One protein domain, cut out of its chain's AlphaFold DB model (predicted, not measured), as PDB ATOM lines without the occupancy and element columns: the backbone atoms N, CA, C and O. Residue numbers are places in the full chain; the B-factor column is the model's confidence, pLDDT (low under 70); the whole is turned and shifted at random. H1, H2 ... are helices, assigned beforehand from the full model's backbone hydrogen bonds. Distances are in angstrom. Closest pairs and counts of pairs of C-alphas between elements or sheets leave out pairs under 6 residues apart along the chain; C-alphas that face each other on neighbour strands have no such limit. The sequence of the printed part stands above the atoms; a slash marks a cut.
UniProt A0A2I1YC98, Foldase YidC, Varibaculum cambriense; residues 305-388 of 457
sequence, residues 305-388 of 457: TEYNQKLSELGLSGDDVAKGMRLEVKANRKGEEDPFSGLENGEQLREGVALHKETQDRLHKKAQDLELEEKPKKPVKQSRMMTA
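This is residues 305 to 388 of the 457 residues of the protein "Foldase YidC" of Varibaculum cambriense (UniProt A0A2I1YC98). One long helix, H3, is the beam of this domain: the short H1 lies side by side with part of it, and H2 crosses to the beam as a leg, packing on it near H3's first half. From the far end of H3 a long tail, free at residues 374 to 388, sticks out and ends in the little helix H4. The printed part has 84 residues, with four named helices in the order H1, H2, H3, H4 and no named strand; the class is all helix. The whole is loose, with a radius of gyration of the C-alphas of 16.8 A, and flat, spanning 48 by 35 by 17 A.

H3, residues 346 to 369, is 34.5 A long, from C-alpha 346 at (190.573, 132.729, 112.421) to C-alpha 369 at (158.562, 138.815, 123.694). H2, residues 318 to 334, measures 24.8 A, and H1, residues 305 to 313, measures 12.5 A. H4, residues 384 to 388, measures 5.9 A and ends at C-alpha 388 at (169.779, 116.071, 147.193).

H2 touches H3 with residues 320 to 325 alone, about perpendicular at 84 degrees; the closest C-alphas, of Val 321 and Val 353, are 5.5 A apart. H1 touches residues 352 to 359 of H3 alone, at a shallow tilt of 6 degrees, opposite ways; the closest C-alphas, of Leu 311 and Gly 352, are 6.4 A apart. H1 and H2 are close but not clearly touching, with the C-alphas of Leu 311 and Gly 318 closest at 7.6 A. H4 is apart from H1, H2 and H3. In H1, H2, H3 and H4 every O i to N i+4 pair is within hydrogen-bond range.

The C-alphas farthest apart, of Glu 313 and Ala 388, are 50.6 A apart. The printed part has no cut. The links H2 to H3, 11 residues, and H3 to H4, 14 residues, are long. Residues 372 to 388 have pLDDT under 70.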
ATOM      1  N   THR A 305     167.737 135.138 106.849       93.44
ATOM      2  CA  THR A 305     168.150 135.646 105.535       93.44
ATOM      3  C   THR A 305     169.265 136.681 105.692       93.44
ATOM      4  O   THR A 305     170.308 136.543 105.057       93.44
ATOM      5  N   GLU A 306     169.101 137.638 106.615       93.25
ATOM      6  CA  GLU A 306     170.134 138.618 106.987       93.25
ATOM      7  C   GLU A 306     171.423 137.921 107.469       93.25
ATOM      8  O   GLU A 306     172.526 138.257 107.042       93.25
ATOM      9  N   TYR A 307     171.283 136.905 108.326       92.50
ATOM     10  CA  TYR A 307     172.394 136.100 108.837       92.50
ATOM     11  C   TYR A 307     173.146 135.356 107.726       92.50
ATOM     12  O   TYR A 307     174.374 135.406 107.682       92.50
ATOM     13  N   ASN A 308     172.432 134.689 106.814       92.69
ATOM     14  CA  ASN A 308     173.047 133.960 105.704       92.69
ATOM     15  C   ASN A 308     173.770 134.905 104.735       92.69
ATOM     16  O   ASN A 308     174.847 134.564 104.250       92.69
ATOM     17  N   GLN A 309     173.212 136.095 104.489       93.88
ATOM     18  CA  GLN A 309     173.854 137.120 103.670       93.88
ATOM     19  C   GLN A 309     175.174 137.585 104.304       93.88
ATOM     20  O   GLN A 309     176.222 137.506 103.663       93.88
ATOM     21  N   LYS A 310     175.156 137.948 105.592       92.81
ATOM     22  CA  LYS A 310     176.361 138.343 106.343       92.81
ATOM     23  C   LYS A 310     177.410 137.227 106.422       92.81
ATOM     24  O   LYS A 310     178.601 137.496 106.328       92.81
ATOM     25  N   LEU A 311     176.996 135.961 106.541       92.06
ATOM     26  CA  LEU A 311     177.934 134.832 106.471       92.06
ATOM     27  C   LEU A 311     178.609 134.714 105.106       92.06
ATOM     28  O   LEU A 311     179.806 134.441 105.041       92.06
ATOM     29  N   SER A 312     177.843 134.904 104.030       90.31
ATOM     30  CA  SER A 312     178.384 134.822 102.675       90.31
ATOM     31  C   SER A 312     179.376 135.951 102.377       90.31
ATOM     32  O   SER A 312     180.381 135.699 101.721       90.31
ATOM     33  N   GLU A 313     179.158 137.150 102.931       92.31
ATOM     34  CA  GLU A 313     180.107 138.276 102.875       92.31
ATOM     35  C   GLU A 313     181.426 137.956 103.598       92.31
ATOM     36  O   GLU A 313     182.496 138.339 103.131       92.31
ATOM     37  N   LEU A 314     181.366 137.179 104.686       89.75
ATOM     38  CA  LEU A 314     182.540 136.676 105.411       89.75
ATOM     39  C   LEU A 314     183.213 135.469 104.733       89.75
ATOM     40  O   LEU A 314     184.221 134.971 105.233       89.75
ATOM     41  N   GLY A 315     182.659 134.966 103.623       89.44
ATOM     42  CA  GLY A 315     183.153 133.772 102.932       89.44
ATOM     43  C   GLY A 315     182.962 132.472 103.722       89.44
ATOM     44  O   GLY A 315     183.660 131.491 103.468       89.44
ATOM     45  N   LEU A 316     182.041 132.451 104.690       89.00
ATOM     46  CA  LEU A 316     181.805 131.315 105.578       89.00
ATOM     47  C   LEU A 316     180.488 130.608 105.260       89.00
ATOM     48  O   LEU A 316     179.489 131.227 104.900       89.00
ATOM     49  N   SER A 317     180.460 129.293 105.484       90.12
ATOM     50  CA  SER A 317     179.222 128.514 105.503       90.12
ATOM     51  C   SER A 317     178.715 128.287 106.931       90.12
ATOM     52  O   SER A 317     179.455 128.394 107.915       90.12
ATOM     53  N   GLY A 318     177.440 127.903 107.064       86.25
ATOM     54  CA  GLY A 318     176.872 127.521 108.362       86.25
ATOM     55  C   GLY A 318     177.627 126.365 109.037       86.25
ATOM     56  O   GLY A 318     177.742 126.337 110.264       86.25
ATOM     57  N   ASP A 319     178.206 125.456 108.248       89.50
ATOM     58  CA  ASP A 319     179.023 124.350 108.756       89.50
ATOM     59  C   ASP A 319     180.366 124.833 109.316       89.50
ATOM     60  O   ASP A 319     180.862 124.279 110.301       89.50
ATOM     61  N   ASP A 320     180.945 125.884 108.739       88.56
ATOM     62  CA  ASP A 320     182.212 126.452 109.207       88.56
ATOM     63  C   ASP A 320     182.031 127.196 110.527       88.56
ATOM     64  O   ASP A 320     182.805 126.993 111.464       88.56
ATOM     65  N   VAL A 321     180.926 127.928 110.677       89.38
ATOM     66  CA  VAL A 321     180.531 128.524 111.961       89.38
ATOM     67  C   VAL A 321     180.245 127.447 113.015       89.38
ATOM     68  O   VAL A 321     180.659 127.577 114.171       89.38
ATOM     69  N   ALA A 322     179.612 126.331 112.638       89.31
ATOM     70  CA  ALA A 322     179.390 125.209 113.551       89.31
ATOM     71  C   ALA A 322     180.707 124.553 114.010       89.31
ATOM     72  O   ALA A 322     180.829 124.159 115.177       89.31
ATOM     73  N   LYS A 323     181.711 124.445 113.127       89.75
ATOM     74  CA  LYS A 323     183.071 124.016 113.500       89.75
ATOM     75  C   LYS A 323     183.724 125.032 114.440       89.75
ATOM     76  O   LYS A 323     184.264 124.617 115.465       89.75
ATOM     77  N   GLY A 324     183.602 126.329 114.153       87.75
ATOM     78  CA  GLY A 324     184.115 127.408 115.000       87.75
ATOM     79  C   GLY A 324     183.553 127.366 116.426       87.75
ATOM     80  O   GLY A 324     184.308 127.357 117.396       87.75
ATOM     81  N   MET A 325     182.237 127.190 116.575       87.50
ATOM     82  CA  MET A 325     181.593 127.020 117.886       87.50
ATOM     83  C   MET A 325     182.104 125.790 118.653       87.50
ATOM     84  O   MET A 325     182.259 125.822 119.876       87.50
ATOM     85  N   ARG A 326     182.383 124.674 117.963       88.50
ATOM     86  CA  ARG A 326     182.955 123.472 118.601       88.50
ATOM     87  C   ARG A 326     184.380 123.715 119.095       88.50
ATOM     88  O   ARG A 326     184.730 123.201 120.159       88.50
ATOM     89  N   LEU A 327     185.181 124.464 118.336       86.94
ATOM     90  CA  LEU A 327     186.531 124.868 118.735       86.94
ATOM     91  C   LEU A 327     186.479 125.747 119.987       86.94
ATOM     92  O   LEU A 327     187.167 125.448 120.959       86.94
ATOM     93  N   GLU A 328     185.567 126.717 120.029       85.88
ATOM     94  CA  GLU A 328     185.374 127.596 121.185       85.88
ATOM     95  C   GLU A 328     184.974 126.833 122.460       85.88
ATOM     96  O   GLU A 328     185.557 127.022 123.529       85.88
ATOM     97  N   VAL A 329     184.034 125.886 122.364       86.75
ATOM     98  CA  VAL A 329     183.654 125.032 123.506       86.75
ATOM     99  C   VAL A 329     184.830 124.172 123.987       86.75
ATOM    100  O   VAL A 329     184.947 123.893 125.184       86.75
ATOM    101  N   LYS A 330     185.700 123.723 123.076       87.88
ATOM    102  CA  LYS A 330     186.877 122.905 123.400       87.88
ATOM    103  C   LYS A 330     187.977 123.736 124.070       87.88
ATOM    104  O   LYS A 330     188.545 123.246 125.045       87.88
ATOM    105  N   ALA A 331     188.221 124.956 123.597       86.25
ATOM    106  CA  ALA A 331     189.155 125.912 124.193       86.25
ATOM    107  C   ALA A 331     188.720 126.311 125.613       86.25
ATOM    108  O   ALA A 331     189.483 126.141 126.563       86.25
ATOM    109  N   ASN A 332     187.438 126.648 125.804       84.31
ATOM    110  CA  ASN A 332     186.879 126.964 127.126       84.31
ATOM    111  C   ASN A 332     187.024 125.817 128.140       84.31
ATOM    112  O   ASN A 332     187.252 126.047 129.324       84.31
ATOM    113  N   ARG A 333     186.920 124.555 127.699       86.00
ATOM    114  CA  ARG A 333     187.158 123.390 128.574       86.00
ATOM    115  C   ARG A 333     188.625 123.209 128.958       86.00
ATOM    116  O   ARG A 333     188.895 122.561 129.965       86.00
ATOM    117  N   LYS A 334     189.547 123.713 128.139       85.62
ATOM    118  CA  LYS A 334     190.995 123.644 128.352       85.62
ATOM    119  C   LYS A 334     191.568 124.889 129.039       85.62
ATOM    120  O   LYS A 334     192.734 124.855 129.408       85.62
ATOM    121  N   GLY A 335     190.760 125.933 129.242       83.75
ATOM    122  CA  GLY A 335     191.212 127.214 129.797       83.75
ATOM    123  C   GLY A 335     192.045 128.038 128.812       83.75
ATOM    124  O   GLY A 335     192.896 128.807 129.238       83.75
ATOM    125  N   GLU A 336     191.843 127.831 127.513       83.00
ATOM    126  CA  GLU A 336     192.560 128.510 126.431       83.00
ATOM    127  C   GLU A 336     191.797 129.790 126.041       83.00
ATOM    128  O   GLU A 336     190.585 129.726 125.823       83.00
ATOM    129  N   GLU A 337     192.478 130.943 126.017       76.38
ATOM    130  CA  GLU A 337     191.834 132.267 125.910       76.38
ATOM    131  C   GLU A 337     191.319 132.594 124.498       76.38
ATOM    132  O   GLU A 337     190.282 133.244 124.368       76.38
ATOM    133  N   ASP A 338     191.998 132.121 123.445       80.88
ATOM    134  CA  ASP A 338     191.620 132.382 122.052       80.88
ATOM    135  C   ASP A 338     191.578 131.090 121.209       80.88
ATOM    136  O   ASP A 338     192.619 130.566 120.819       80.88
ATOM    137  N   PRO A 339     190.382 130.565 120.884       80.31
ATOM    138  CA  PRO A 339     190.229 129.340 120.100       80.31
ATOM    139  C   PRO A 339     190.604 129.489 118.623       80.31
ATOM    140  O   PRO A 339     190.673 128.479 117.918       80.31
ATOM    141  N   PHE A 340     190.750 130.725 118.136       85.56
ATOM    142  CA  PHE A 340     190.880 131.028 116.712       85.56
ATOM    143  C   PHE A 340     192.269 131.559 116.330       85.56
ATOM    144  O   PHE A 340     192.553 131.714 115.141       85.56
ATOM    145  N   SER A 341     193.147 131.805 117.308       80.38
ATOM    146  CA  SER A 341     194.508 132.290 117.067       80.38
ATOM    147  C   SER A 341     195.324 131.280 116.250       80.38
ATOM    148  O   SER A 341     195.405 130.108 116.616       80.38
ATOM    149  N   GLY A 342     195.955 131.735 115.164       77.62
ATOM    150  CA  GLY A 342     196.811 130.901 114.308       77.62
ATOM    151  C   GLY A 342     196.082 130.109 113.213       77.62
ATOM    152  O   GLY A 342     196.732 129.367 112.481       77.62
ATOM    153  N   LEU A 343     194.761 130.263 113.075       83.88
ATOM    154  CA  LEU A 343     194.006 129.763 111.921       83.88
ATOM    155  C   LEU A 343     194.031 130.792 110.783       83.88
ATOM    156  O   LEU A 343     193.846 131.982 111.024       83.88
ATOM    157  N   GLU A 344     194.188 130.324 109.543       81.50
ATOM    158  CA  GLU A 344     194.232 131.169 108.334       81.50
ATOM    159  C   GLU A 344     192.944 131.993 108.142       81.50
ATOM    160  O   GLU A 344     192.987 133.133 107.696       81.50
ATOM    161  N   ASN A 345     191.804 131.453 108.585       85.19
ATOM    162  CA  ASN A 345     190.491 132.102 108.606       85.19
ATOM    163  C   ASN A 345     189.997 132.417 110.035       85.19
ATOM    164  O   ASN A 345     188.791 132.473 110.288       85.19
ATOM    165  N   GLY A 346     190.910 132.580 111.000       84.69
ATOM    166  CA  GLY A 346     190.573 132.729 112.421       84.69
ATOM    167  C   GLY A 346     189.717 133.959 112.742       84.69
ATOM    168  O   GLY A 346     188.774 133.864 113.528       84.69
ATOM    169  N   GLU A 347     189.999 135.096 112.105       86.38
ATOM    170  CA  GLU A 347     189.251 136.347 112.305       86.38
ATOM    171  C   GLU A 347     187.826 136.254 111.738       86.38
ATOM    172  O   GLU A 347     186.858 136.547 112.439       86.38
ATOM    173  N   GLN A 348     187.688 135.706 110.527       89.19
ATOM    174  CA  GLN A 348     186.394 135.422 109.900       89.19
ATOM    175  C   GLN A 348     185.571 134.460 110.767       89.19
ATOM    176  O   GLN A 348     184.394 134.706 111.024       89.19
ATOM    177  N   LEU A 349     186.178 133.373 111.266       88.50
ATOM    178  CA  LEU A 349     185.504 132.412 112.147       88.50
ATOM    179  C   LEU A 349     185.055 133.045 113.466       88.50
ATOM    180  O   LEU A 349     183.964 132.731 113.944       88.50
ATOM    181  N   ARG A 350     185.861 133.941 114.045       88.62
ATOM    182  CA  ARG A 350     185.486 134.696 115.245       88.62
ATOM    183  C   ARG A 350     184.250 135.552 114.982       88.62
ATOM    184  O   ARG A 350     183.306 135.502 115.771       88.62
ATOM    185  N   GLU A 351     184.242 136.295 113.881       89.62
ATOM    186  CA  GLU A 351     183.126 137.159 113.500       89.62
ATOM    187  C   GLU A 351     181.867 136.348 113.165       89.62
ATOM    188  O   GLU A 351     180.791 136.636 113.685       89.62
ATOM    189  N   GLY A 352     181.998 135.250 112.416       90.94
ATOM    190  CA  GLY A 352     180.891 134.346 112.101       90.94
ATOM    191  C   GLY A 352     180.285 133.668 113.338       90.94
ATOM    192  O   GLY A 352     179.063 133.542 113.447       90.94
ATOM    193  N   VAL A 353     181.111 133.266 114.312       90.75
ATOM    194  CA  VAL A 353     180.642 132.708 115.596       90.75
ATOM    195  C   VAL A 353     179.957 133.775 116.455       90.75
ATOM    196  O   VAL A 353     178.916 133.491 117.056       90.75
ATOM    197  N   ALA A 354     180.491 134.998 116.501       91.12
ATOM    198  CA  ALA A 354     179.863 136.117 117.202       91.12
ATOM    199  C   ALA A 354     178.501 136.480 116.581       91.12
ATOM    200  O   ALA A 354     177.499 136.550 117.293       91.12
ATOM    201  N   LEU A 355     178.443 136.590 115.252       91.94
ATOM    202  CA  LEU A 355     177.231 136.859 114.482       91.94
ATOM    203  C   LEU A 355     176.151 135.790 114.712       91.94
ATOM    204  O   LEU A 355     174.967 136.103 114.852       91.94
ATOM    205  N   HIS A 356     176.543 134.516 114.786       91.25
ATOM    206  CA  HIS A 356     175.625 133.422 115.098       91.25
ATOM    207  C   HIS A 356     175.027 133.542 116.499       91.25
ATOM    208  O   HIS A 356     173.819 133.356 116.661       91.25
ATOM    209  N   LYS A 357     175.845 133.873 117.507       89.50
ATOM    210  CA  LYS A 357     175.364 134.109 118.877       89.50
ATOM    211  C   LYS A 357     174.406 135.292 118.934       89.50
ATOM    212  O   LYS A 357     173.331 135.154 119.503       89.50
ATOM    213  N   GLU A 358     174.737 136.405 118.283       91.25
ATOM    214  CA  GLU A 358     173.864 137.582 118.224       91.25
ATOM    215  C   GLU A 358     172.517 137.256 117.558       91.25
ATOM    216  O   GLU A 358     171.451 137.624 118.052       91.25
ATOM    217  N   THR A 359     172.552 136.508 116.454       89.94
ATOM    218  CA  THR A 359     171.358 136.089 115.712       89.94
ATOM    219  C   THR A 359     170.497 135.146 116.560       89.94
ATOM    220  O   THR A 359     169.280 135.325 116.649       89.94
ATOM    221  N   GLN A 360     171.113 134.176 117.244       86.31
ATOM    222  CA  GLN A 360     170.443 133.313 118.222       86.31
ATOM    223  C   GLN A 360     169.813 134.123 119.364       86.31
ATOM    224  O   GLN A 360     168.656 133.876 119.704       86.31
ATOM    225  N   ASP A 361     170.520 135.108 119.915       85.88
ATOM    226  CA  ASP A 361     170.027 135.962 121.000       85.88
ATOM    227  C   ASP A 361     168.849 136.837 120.546       85.88
ATOM    228  O   ASP A 361     167.848 136.947 121.261       85.88
ATOM    229  N   ARG A 362     168.904 137.404 119.331       87.88
ATOM    230  CA  ARG A 362     167.788 138.147 118.714       87.88
ATOM    231  C   ARG A 362     166.553 137.265 118.551       87.88
ATOM    232  O   ARG A 362     165.451 137.684 118.917       87.88
ATOM    233  N   LEU A 363     166.724 136.044 118.036       86.94
ATOM    234  CA  LEU A 363     165.640 135.069 117.891       86.94
ATOM    235  C   LEU A 363     165.063 134.671 119.254       86.94
ATOM    236  O   LEU A 363     163.845 134.688 119.428       86.94
ATOM    237  N   HIS A 364     165.915 134.383 120.241       78.31
ATOM    238  CA  HIS A 364     165.486 134.043 121.598       78.31
ATOM    239  C   HIS A 364     164.703 135.179 122.258       78.31
ATOM    240  O   HIS A 364     163.620 134.944 122.794       78.31
ATOM    241  N   LYS A 365     165.201 136.416 122.178       82.38
ATOM    242  CA  LYS A 365     164.515 137.593 122.721       82.38
ATOM    243  C   LYS A 365     163.149 137.789 122.067       82.38
ATOM    244  O   LYS A 365     162.159 137.984 122.765       82.38
ATOM    245  N   LYS A 366     163.060 137.643 120.739       85.56
ATOM    246  CA  LYS A 366     161.784 137.750 120.020       85.56
ATOM    247  C   LYS A 366     160.802 136.637 120.393       85.56
ATOM    248  O   LYS A 366     159.613 136.908 120.544       85.56
ATOM    249  N   ALA A 367     161.283 135.405 120.553       80.50
ATOM    250  CA  ALA A 367     160.465 134.279 121.004       80.50
ATOM    251  C   ALA A 367     159.916 134.504 122.424       80.50
ATOM    252  O   ALA A 367     158.766 134.159 122.697       80.50
ATOM    253  N   GLN A 368     160.707 135.119 123.311       72.69
ATOM    254  CA  GLN A 368     160.277 135.507 124.658       72.69
ATOM    255  C   GLN A 368     159.249 136.638 124.639       72.69
ATOM    256  O   GLN A 368     158.225 136.533 125.311       72.69
ATOM    257  N   ASP A 369     159.484 137.682 123.841       78.62
ATOM    258  CA  ASP A 369     158.562 138.815 123.694       78.62
ATOM    259  C   ASP A 369     157.197 138.377 123.142       78.62
ATOM    260  O   ASP A 369     156.158 138.916 123.521       78.62
ATOM    261  N   LEU A 370     157.196 137.382 122.251       80.94
ATOM    262  CA  LEU A 370     155.988 136.788 121.681       80.94
ATOM    263  C   LEU A 370     155.411 135.656 122.543       80.94
ATOM    264  O   LEU A 370     154.440 135.028 122.134       80.94
ATOM    265  N   GLU A 371     155.971 135.389 123.725       70.38
ATOM    266  CA  GLU A 371     155.518 134.324 124.633       70.38
ATOM    267  C   GLU A 371     155.432 132.936 123.942       70.38
ATOM    268  O   GLU A 371     154.680 132.064 124.369       70.38
ATOM    269  N   LEU A 372     156.214 132.724 122.870       67.31
ATOM    270  CA  LEU A 372     156.276 131.490 122.072       67.31
ATOM    271  C   LEU A 372     157.260 130.469 122.613       67.31
ATOM    272  O   LEU A 372     157.230 129.303 122.214       67.31
ATOM    273  N   GLU A 373     158.149 130.891 123.513       54.53
ATOM    274  CA  GLU A 373     158.865 129.938 124.344       54.53
ATOM    275  C   GLU A 373     157.866 129.265 125.292       54.53
ATOM    276  O   GLU A 373     157.744 129.597 126.471       54.53
ATOM    277  N   GLU A 374     157.188 128.242 124.780       51.12
ATOM    278  CA  GLU A 374     156.612 127.198 125.602       51.12
ATOM    279  C   GLU A 374     157.778 126.398 126.195       51.12
ATOM    280  O   GLU A 374     158.224 125.366 125.697       51.12
ATOM    281  N   LYS A 375     158.353 126.918 127.274       38.84
ATOM    282  CA  LYS A 375     159.104 126.085 128.198       38.84
ATOM    283  C   LYS A 375     158.425 126.163 129.561       38.84
ATOM    284  O   LYS A 375     158.773 127.024 130.367       38.84
ATOM    285  N   PRO A 376     157.645 125.135 129.949       39.88
ATOM    286  CA  PRO A 376     158.122 124.409 131.118       39.88
ATOM    287  C   PRO A 376     159.619 124.182 130.872       39.88
ATOM    288  O   PRO A 376     159.980 123.584 129.854       39.88
ATOM    289  N   LYS A 377     160.509 124.751 131.702       39.62
ATOM    290  CA  LYS A 377     161.934 124.383 131.656       39.62
ATOM    291  C   LYS A 377     161.970 122.876 131.428       39.62
ATOM    292  O   LYS A 377     161.306 122.163 132.183       39.62
ATOM    293  N   LYS A 378     162.646 122.430 130.350       35.75
ATOM    294  CA  LYS A 378     162.863 121.000 130.048       35.75
ATOM    295  C   LYS A 378     163.005 120.290 131.387       35.75
ATOM    296  O   LYS A 378     163.782 120.842 132.170       35.75
ATOM    297  N   PRO A 379     162.310 119.166 131.661       35.31
ATOM    298  CA  PRO A 379     162.461 118.476 132.932       35.31
ATOM    299  C   PRO A 379     163.957 118.331 133.150       35.31
ATOM    300  O   PRO A 379     164.636 117.615 132.403       35.31
ATOM    301  N   VAL A 380     164.509 119.125 134.071       40.88
ATOM    302  CA  VAL A 380     165.911 118.988 134.398       40.88
ATOM    303  C   VAL A 380     165.899 117.622 135.024       40.88
ATOM    304  O   VAL A 380     165.214 117.444 136.030       40.88
ATOM    305  N   LYS A 381     166.542 116.643 134.365       46.19
ATOM    306  CA  LYS A 381     166.845 115.328 134.940       46.19
ATOM    307  C   LYS A 381     167.097 115.570 136.410       46.19
ATOM    308  O   LYS A 381     168.124 116.177 136.695       46.19
ATOM    309  N   GLN A 382     166.108 115.221 137.235       45.09
ATOM    310  CA  GLN A 382     166.059 115.430 138.672       45.09
ATOM    311  C   GLN A 382     167.047 116.518 139.115       45.09
ATOM    312  O   GLN A 382     168.214 116.201 139.352       45.09
ATOM    313  N   SER A 383     166.648 117.801 139.102       52.69
ATOM    314  CA  SER A 383     167.573 118.891 139.452       52.69
ATOM    315  C   SER A 383     168.408 118.476 140.667       52.69
ATOM    316  O   SER A 383     167.881 117.847 141.583       52.69
ATOM    317  N   ARG A 384     169.725 118.741 140.680       56.00
ATOM    318  CA  ARG A 384     170.625 118.291 141.770       56.00
ATOM    319  C   ARG A 384     170.032 118.546 143.165       56.00
ATOM    320  O   ARG A 384     170.300 117.794 144.092       56.00
ATOM    321  N   MET A 385     169.200 119.583 143.280       54.38
ATOM    322  CA  MET A 385     168.368 119.898 144.432       54.38
ATOM    323  C   MET A 385     167.305 118.829 144.755       54.38
ATOM    324  O   MET A 385     167.266 118.391 145.895       54.38
ATOM    325  N   MET A 386     166.485 118.371 143.804       54.94
ATOM    326  CA  MET A 386     165.540 117.255 143.983       54.94
ATOM    327  C   MET A 386     166.240 115.949 144.366       54.94
ATOM    328  O   MET A 386     165.795 115.273 145.291       54.94
ATOM    329  N   THR A 387     167.366 115.615 143.729       62.84
ATOM    330  CA  THR A 387     168.154 114.430 144.113       62.84
ATOM    331  C   THR A 387     168.766 114.591 145.507       62.84
ATOM    332  O   THR A 387     168.763 113.650 146.295       62.84
ATOM    333  N   ALA A 388     169.252 115.786 145.859       66.56
ATOM    334  CA  ALA A 388     169.779 116.071 147.193       66.56
ATOM    335  C   ALA A 388     168.688 116.073 148.274       66.56
ATOM    336  O   ALA A 388     168.948 115.635 149.391       66.56
TER     337      ALA A 388